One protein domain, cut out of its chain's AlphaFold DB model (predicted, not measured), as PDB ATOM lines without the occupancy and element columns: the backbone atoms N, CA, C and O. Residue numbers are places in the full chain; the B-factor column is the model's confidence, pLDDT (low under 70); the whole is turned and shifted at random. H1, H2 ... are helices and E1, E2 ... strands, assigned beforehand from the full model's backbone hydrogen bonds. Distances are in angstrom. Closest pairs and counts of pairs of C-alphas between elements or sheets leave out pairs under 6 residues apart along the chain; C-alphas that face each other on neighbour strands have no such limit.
ATOM      1  N   THR A   3       8.210  13.551  28.985       77.38
ATOM      2  CA  THR A   3       8.361  12.350  28.149       77.38
ATOM      3  C   THR A   3       7.076  11.524  28.150       77.38
ATOM      4  O   THR A   3       6.396  11.429  29.166       77.38
ATOM      5  N   ASN A   4       6.711  10.942  27.001       74.31
ATOM      6  CA  ASN A   4       5.471  10.167  26.825       74.31
ATOM      7  C   ASN A   4       4.185  10.922  27.224       74.31
ATOM      8  O   ASN A   4       3.250  10.319  27.736       74.31
ATOM      9  N   GLY A   5       4.150  12.247  27.034       77.38
ATOM     10  CA  GLY A   5       3.008  13.084  27.430       77.38
ATOM     11  C   GLY A   5       2.877  13.326  28.940       77.38
ATOM     12  O   GLY A   5       1.946  14.005  29.355       77.38
ATOM     13  N   VAL A   6       3.815  12.823  29.752       82.50
ATOM     14  CA  VAL A   6       3.863  13.025  31.207       82.50
ATOM     15  C   VAL A   6       5.036  13.933  31.555       82.50
ATOM     16  O   VAL A   6       6.164  13.713  31.104       82.50
ATOM     17  N   ASP A   7       4.780  14.969  32.354       85.44
ATOM     18  CA  ASP A   7       5.832  15.852  32.849       85.44
ATOM     19  C   ASP A   7       6.375  15.363  34.194       85.44
ATOM     20  O   ASP A   7       5.720  15.447  35.232       85.44
ATOM     21  N   TYR A   8       7.598  14.842  34.173       86.25
ATOM     22  CA  TYR A   8       8.288  14.361  35.361       86.25
ATOM     23  C   TYR A   8       8.924  15.520  36.124       86.25
ATOM     24  O   TYR A   8       9.845  16.182  35.630       86.25
ATOM     25  N   GLN A   9       8.478  15.717  37.361       88.88
ATOM     26  CA  GLN A   9       9.072  16.658  38.306       88.88
ATOM     27  C   GLN A   9      10.238  15.973  39.030       88.88
ATOM     28  O   GLN A   9      10.053  15.234  39.993       88.88
ATOM     29  N   ILE A  10      11.454  16.174  38.519       88.12
ATOM     30  CA  ILE A  10      12.678  15.580  39.069       88.12
ATOM     31  C   ILE A  10      13.385  16.621  39.936       88.12
ATOM     32  O   ILE A  10      13.687  17.723  39.478       88.12
ATOM     33  N   MET A  11      13.721  16.251  41.174       91.25
ATOM     34  CA  MET A  11      14.590  17.053  42.040       91.25
ATOM     35  C   MET A  11      16.051  16.952  41.578       91.25
ATOM     36  O   MET A  11      16.875  16.276  42.195       91.25
ATOM     37  N   TRP A  12      16.383  17.641  40.484       91.75
ATOM     38  CA  TRP A  12      17.729  17.674  39.898       91.75
ATOM     39  C   TRP A  12      18.867  17.990  40.879       91.75
ATOM     40  O   TRP A  12      19.931  17.387  40.732       91.75
ATOM     41  N   PRO A  13      18.690  18.851  41.906       91.69
ATOM     42  CA  PRO A  13      19.735  19.080  42.899       91.69
ATOM     43  C   PRO A  13      20.185  17.816  43.641       91.69
ATOM     44  O   PRO A  13      21.336  17.768  44.070       91.69
ATOM     45  N   ASN A  14      19.329  16.794  43.757       93.38
ATOM     46  CA  ASN A  14      19.653  15.524  44.415       93.38
ATOM     47  C   ASN A  14      20.343  14.527  43.475       93.38
ATOM     48  O   ASN A  14      20.963  13.573  43.940       93.38
ATOM     49  N   PHE A  15      20.279  14.747  42.160       94.19
ATOM     50  CA  PHE A  15      20.974  13.922  41.178       94.19
ATOM     51  C   PHE A  15      22.449  14.332  41.120       94.19
ATOM     52  O   PHE A  15      22.851  15.124  40.271       94.19
ATOM     53  N   LYS A  16      23.251  13.856  42.079       94.56
ATOM     54  CA  LYS A  16      24.686  14.168  42.229       94.56
ATOM     55  C   LYS A  16      25.579  13.241  41.386       94.56
ATOM     56  O   LYS A  16      25.129  12.156  41.014       94.56
ATOM     57  N   PRO A  17      26.830  13.622  41.075       96.00
ATOM     58  CA  PRO A  17      27.792  12.720  40.436       96.00
ATOM     59  C   PRO A  17      27.910  11.378  41.173       96.00
ATOM     60  O   PRO A  17      27.878  11.340  42.401       96.00
ATOM     61  N   GLY A  18      27.990  10.275  40.430       94.75
ATOM     62  CA  GLY A  18      28.003   8.912  40.973       94.75
ATOM     63  C   GLY A  18      26.625   8.350  41.344       94.75
ATOM     64  O   GLY A  18      26.501   7.149  41.573       94.75
ATOM     65  N   SER A  19      25.572   9.177  41.360       96.19
ATOM     66  CA  SER A  19      24.199   8.709  41.576       96.19
ATOM     67  C   SER A  19      23.531   8.253  40.277       96.19
ATOM     68  O   SER A  19      23.956   8.603  39.169       96.19
ATOM     69  N   SER A  20      22.461   7.467  40.418       95.50
ATOM     70  CA  SER A  20      21.642   7.008  39.299       95.50
ATOM     71  C   SER A  20      20.168   7.303  39.526       95.50
ATOM     72  O   SER A  20      19.696   7.215  40.658       95.50
ATOM     73  N   ILE A  21      19.445   7.579  38.446       94.75
ATOM     74  CA  ILE A  21      17.987   7.712  38.436       94.75
ATOM     75  C   ILE A  21      17.388   6.739  37.429       94.75
ATOM     76  O   ILE A  21      17.967   6.492  36.370       94.75
ATOM     77  N   PHE A  22      16.220   6.198  37.758       94.75
ATOM     78  CA  PHE A  22      15.417   5.397  36.844       94.75
ATOM     79  C   PHE A  22      14.219   6.215  36.370       94.75
ATOM     80  O   PHE A  22      13.472   6.763  37.180       94.75
ATOM     81  N   ILE A  23      14.055   6.305  35.051       92.50
ATOM     82  CA  ILE A  23      12.960   7.017  34.399       92.50
ATOM     83  C   ILE A  23      12.115   5.974  33.657       92.50
ATOM     84  O   ILE A  23      12.562   5.470  32.618       92.50
ATOM     85  N   PRO A  24      10.920   5.624  34.163       92.81
ATOM     86  CA  PRO A  24      10.028   4.704  33.471       92.81
ATOM     87  C   PRO A  24       9.574   5.329  32.149       92.81
ATOM     88  O   PRO A  24       9.136   6.477  32.094       92.81
ATOM     89  N   ALA A  25       9.723   4.586  31.055       91.12
ATOM     90  CA  ALA A  25       9.444   5.103  29.724       91.12
ATOM     91  C   ALA A  25       9.127   3.982  28.732       91.12
ATOM     92  O   ALA A  25       9.917   3.055  28.536       91.12
ATOM     93  N   ILE A  26       7.996   4.132  28.040       89.25
ATOM     94  CA  ILE A  26       7.630   3.277  26.907       89.25
ATOM     95  C   ILE A  26       8.463   3.691  25.686       89.25
ATOM     96  O   ILE A  26       9.212   2.866  25.145       89.25
ATOM     97  N   ASP A  27       8.409   4.980  25.313       91.00
ATOM     98  CA  ASP A  27       9.327   5.573  24.336       91.00
ATOM     99  C   ASP A  27      10.624   6.021  25.019       91.00
ATOM    100  O   ASP A  27      10.802   7.151  25.488       91.00
ATOM    101  N   VAL A  28      11.566   5.086  25.065       92.44
ATOM    102  CA  VAL A  28      12.909   5.315  25.600       92.44
ATOM    103  C   VAL A  28      13.692   6.355  24.795       92.44
ATOM    104  O   VAL A  28      14.523   7.051  25.371       92.44
ATOM    105  N   LYS A  29      13.423   6.528  23.489       92.81
ATOM    106  CA  LYS A  29      14.122   7.525  22.661       92.81
ATOM    107  C   LYS A  29      13.685   8.934  23.043       92.81
ATOM    108  O   LYS A  29      14.535   9.809  23.217       92.81
ATOM    109  N   ALA A  30      12.382   9.143  23.230       92.19
ATOM    110  CA  ALA A  30      11.850  10.410  23.724       92.19
ATOM    111  C   ALA A  30      12.386  10.739  25.126       92.19
ATOM    112  O   ALA A  30      12.796  11.873  25.374       92.19
ATOM    113  N   ALA A  31      12.449   9.751  26.027       92.88
ATOM    114  CA  ALA A  31      13.022   9.925  27.364       92.88
ATOM    115  C   ALA A  31      14.507  10.317  27.327       92.88
ATOM    116  O   ALA A  31      14.897  11.270  27.995       92.88
ATOM    117  N   ILE A  32      15.326   9.656  26.501       94.69
ATOM    118  CA  ILE A  32      16.747  10.005  26.335       94.69
ATOM    119  C   ILE A  32      16.900  11.419  25.760       94.69
ATOM    120  O   ILE A  32      17.733  12.184  26.240       94.69
ATOM    121  N   LYS A  33      16.080  11.801  24.771       94.62
ATOM    122  CA  LYS A  33      16.099  13.154  24.190       94.62
ATOM    123  C   LYS A  33      15.766  14.224  25.231       94.62
ATOM    124  O   LYS A  33      16.444  15.245  25.297       94.62
ATOM    125  N   ALA A  34      14.743  13.986  26.046       93.88
ATOM    126  CA  ALA A  34      14.364  14.897  27.118       93.88
ATOM    127  C   ALA A  34      15.443  14.965  28.214       93.88
ATOM    128  O   ALA A  34      15.789  16.061  28.646       93.88
ATOM    129  N   LEU A  35      16.052  13.834  28.588       93.75
ATOM    130  CA  LEU A  35      17.161  13.805  29.544       93.75
ATOM    131  C   LEU A  35      18.390  14.561  29.020       93.75
ATOM    132  O   LEU A  35      19.009  15.306  29.771       93.75
ATOM    133  N   LYS A  36      18.702  14.429  27.725       95.50
ATOM    134  CA  LYS A  36      19.777  15.181  27.063       95.50
ATOM    135  C   LYS A  36      19.516  16.690  27.075       95.50
ATOM    136  O   LYS A  36      20.415  17.466  27.373       95.50
ATOM    137  N   LYS A  37      18.277  17.115  26.821       94.88
ATOM    138  CA  LYS A  37      17.896  18.533  26.911       94.88
ATOM    139  C   LYS A  37      18.099  19.083  28.328       94.88
ATOM    140  O   LYS A  37      18.610  20.186  28.496       94.88
ATOM    141  N   GLU A  38      17.718  18.320  29.352       93.94
ATOM    142  CA  GLU A  38      17.939  18.721  30.747       93.94
ATOM    143  C   GLU A  38      19.422  18.707  31.125       93.94
ATOM    144  O   GLU A  38      19.860  19.593  31.853       93.94
ATOM    145  N   SER A  39      20.208  17.762  30.601       94.38
ATOM    146  CA  SER A  39      21.651  17.712  30.842       94.38
ATOM    147  C   SER A  39      22.393  18.887  30.224       94.38
ATOM    148  O   SER A  39      23.324  19.397  30.832       94.38
ATOM    149  N   GLU A  40      21.973  19.337  29.041       95.94
ATOM    150  CA  GLU A  40      22.497  20.549  28.402       95.94
ATOM    151  C   GLU A  40      22.119  21.798  29.209       95.94
ATOM    152  O   GLU A  40      22.969  22.643  29.464       95.94
ATOM    153  N   ARG A  41      20.869  21.888  29.685       94.12
ATOM    154  CA  ARG A  41      20.385  23.020  30.496       94.12
ATOM    155  C   ARG A  41      21.061  23.123  31.868       94.12
ATOM    156  O   ARG A  41      21.220  24.220  32.388       94.12
ATOM    157  N   LEU A  42      21.366  21.984  32.483       93.50
ATOM    158  CA  LEU A  42      21.944  21.879  33.829       93.50
ATOM    159  C   LEU A  42      23.446  21.562  33.812       93.50
ATOM    160  O   LEU A  42      24.015  21.287  34.868       93.50
ATOM    161  N   GLU A  43      24.051  21.562  32.623       94.88
ATOM    162  CA  GLU A  43      25.483  21.376  32.373       94.88
ATOM    163  C   GLU A  43      26.089  20.132  33.041       94.88
ATOM    164  O   GLU A  43      27.199  20.163  33.571       94.88
ATOM    165  N   PHE A  44      25.371  19.005  33.005       94.31
ATOM    166  CA  PHE A  44      25.875  17.737  33.535       94.31
ATOM    167  C   PHE A  44      26.137  16.708  32.440       94.31
ATOM    168  O   PHE A  44      25.495  16.684  31.389       94.31
ATOM    169  N   LYS A  45      27.067  15.794  32.711       95.69
ATOM    170  CA  LYS A  45      27.329  14.630  31.859       95.69
ATOM    171  C   LYS A  45      26.664  13.407  32.452       95.69
ATOM    172  O   LYS A  45      26.668  13.207  33.667       95.69
ATOM    173  N   PHE A  46      26.122  12.558  31.592       97.19
ATOM    174  CA  PHE A  46      25.507  11.312  32.018       97.19
ATOM    175  C   PHE A  46      25.757  10.196  31.011       97.19
ATOM    176  O   PHE A  46      25.959  10.432  29.820       97.19
ATOM    177  N   VAL A  47      25.693   8.966  31.505       97.38
ATOM    178  CA  VAL A  47      25.551   7.757  30.687       97.38
ATOM    179  C   VAL A  47      24.214   7.119  31.003       97.38
ATOM    180  O   VAL A  47      23.663   7.320  32.085       97.38
ATOM    181  N   HIS A  48      23.658   6.371  30.059       96.81
ATOM    182  CA  HIS A  48      22.350   5.757  30.232       96.81
ATOM    183  C   HIS A  48      22.314   4.341  29.669       96.81
ATOM    184  O   HIS A  48      23.093   3.981  28.789       96.81
ATOM    185  N   LYS A  49      21.375   3.544  30.177       97.19
ATOM    186  CA  LYS A  49      21.082   2.193  29.709       97.19
ATOM    187  C   LYS A  49      19.574   1.980  29.696       97.19
ATOM    188  O   LYS A  49      18.875   2.386  30.624       97.19
ATOM    189  N   ILE A  50      19.079   1.329  28.648       96.81
ATOM    190  CA  ILE A  50      17.692   0.862  28.595       96.81
ATOM    191  C   ILE A  50      17.592  -0.384  29.471       96.81
ATOM    192  O   ILE A  50      18.361  -1.329  29.294       96.81
ATOM    193  N   VAL A  51      16.668  -0.370  30.424       96.75
ATOM    194  CA  VAL A  51      16.504  -1.435  31.416       96.75
ATOM    195  C   VAL A  51      15.031  -1.777  31.604       96.75
ATOM    196  O   VAL A  51      14.143  -0.989  31.273       96.75
ATOM    197  N   VAL A  52      14.785  -2.968  32.141       95.38
ATOM    198  CA  VAL A  52      13.486  -3.370  32.679       95.38
ATOM    199  C   VAL A  52      13.690  -3.620  34.167       95.38
ATOM    200  O   VAL A  52      14.468  -4.494  34.541       95.38
ATOM    201  N   GLU A  53      13.026  -2.835  35.009       91.19
ATOM    202  CA  GLU A  53      13.108  -2.927  36.467       91.19
ATOM    203  C   GLU A  53      11.730  -3.230  37.033       91.19
ATOM    204  O   GLU A  53      10.779  -2.507  36.752       91.19
ATOM    205  N   ASN A  54      11.608  -4.310  37.810       92.12
ATOM    206  CA  ASN A  54      10.335  -4.744  38.401       92.12
ATOM    207  C   ASN A  54       9.190  -4.841  37.370       92.12
ATOM    208  O   ASN A  54       8.061  -4.444  37.635       92.12
ATOM    209  N   GLY A  55       9.502  -5.321  36.159       93.69
ATOM    210  CA  GLY A  55       8.545  -5.422  35.051       93.69
ATOM    211  C   GLY A  55       8.268  -4.109  34.306       93.69
ATOM    212  O   GLY A  55       7.527  -4.115  33.326       93.69
ATOM    213  N   VAL A  56       8.883  -2.992  34.705       93.50
ATOM    214  CA  VAL A  56       8.706  -1.678  34.076       93.50
ATOM    215  C   VAL A  56       9.896  -1.351  33.181       93.50
ATOM    216  O   VAL A  56      11.041  -1.283  33.626       93.50
ATOM    217  N   LYS A  57       9.626  -1.113  31.896       93.69
ATOM    218  CA  LYS A  57      10.632  -0.647  30.938       93.69
ATOM    219  C   LYS A  57      10.953   0.830  31.172       93.69
ATOM    220  O   LYS A  57      10.057   1.651  31.370       93.69
ATOM    221  N   GLY A  58      12.230   1.181  31.087       95.00
ATOM    222  CA  GLY A  58      12.653   2.568  31.175       95.00
ATOM    223  C   GLY A  58      14.126   2.777  30.871       95.00
ATOM    224  O   GLY A  58      14.800   1.943  30.261       95.00
ATOM    225  N   VAL A  59      14.614   3.935  31.297       95.62
ATOM    226  CA  VAL A  59      15.996   4.367  31.124       95.62
ATOM    227  C   VAL A  59      16.595   4.584  32.502       95.62
ATOM    228  O   VAL A  59      16.091   5.395  33.277       95.62
ATOM    229  N   ARG A  60      17.691   3.887  32.802       96.75
ATOM    230  CA  ARG A  60      18.529   4.219  33.952       96.75
ATOM    231  C   ARG A  60      19.660   5.123  33.493       96.75
ATOM    232  O   ARG A  60      20.334   4.812  32.513       96.75
ATOM    233  N   ALA A  61      19.840   6.242  34.181       96.50
ATOM    234  CA  ALA A  61      20.860   7.232  33.882       96.50
ATOM    235  C   ALA A  61      21.762   7.456  35.093       96.50
ATOM    236  O   ALA A  61      21.270   7.602  36.209       96.50
ATOM    237  N   TRP A  62      23.070   7.513  34.859       97.56
ATOM    238  CA  TRP A  62      24.091   7.786  35.866       97.56
ATOM    239  C   TRP A  62      24.736   9.132  35.581       97.56
ATOM    240  O   TRP A  62      25.164   9.376  34.450       97.56
ATOM    241  N   ARG A  63      24.834   9.991  36.596       96.44
ATOM    242  CA  ARG A  63      25.529  11.274  36.468       96.44
ATOM    243  C   ARG A  63      27.031  11.077  36.630       96.44
ATOM    244  O   ARG A  63      27.476  10.503  37.621       96.44
ATOM    245  N   LEU A  64      27.800  11.590  35.677       94.81
ATOM    246  CA  LEU A  64      29.261  11.538  35.684       94.81
ATOM    247  C   LEU A  64      29.879  12.786  36.328       94.81
ATOM    248  O   LEU A  64      30.803  12.668  37.122       94.81
TER     249      LEU A  64
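AT A GLANCE: This is residues 3 to 64 of the 65 residues of an uncharacterized protein of Flavobacteriaceae bacterium (UniProt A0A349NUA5). A twisted sheet of three antiparallel strands, order E1, E3, E2, has helix H1 packed along one face, making two layers. The 62 printed residues hold E1, H1, E2, E3 along the chain, class mixed; they are compact, radius of gyration of the C-alphas 11.0 A, spans 29 by 22 by 17 A.

IN THESE COORDINATES: E3, residues 56 to 63, spans 21.4 A and ends at C-alpha 63 (25.529, 11.274, 36.468). E2 is residues 46 to 53, 19.4 A, and bends by 63 degrees at residue 50. E1, residues 20 to 24, begins at C-alpha 20 (21.642, 7.008, 39.299). H1, residues 28 to 41, spans 19.8 A.

HOW THE PARTS SIT: The sheet is only just strongly twisted, with C-alphas up to 4.5 A off its best plane. Within hydrogen-bond range are N 60 and O 49, 2.9 A apart, in the hairpin E2 and E3, and N 23 and O 59, 2.8 A apart, across the antiparallel neighbours E1 and E3. E1, H1, E2 form a split strand-helix-strand unit, E3 between its two strands, with a right-handed crossover. H1 is over E3, height over the sheet 9.2 A, along the strands at 24 degrees on the local plane; the closest C-alphas, Val 28 and Gly 58, are 6.2 A apart. Every O i to N i+4 pair in H1 is within hydrogen-bond range.

THE WHOLE: The farthest C-alphas, Glu 43 and Gly 55, are 31.8 A apart. Residues 3 to 19 hold no named element. The printed part has no cut, its three links are tight, and no printed residue is under pLDDT 70.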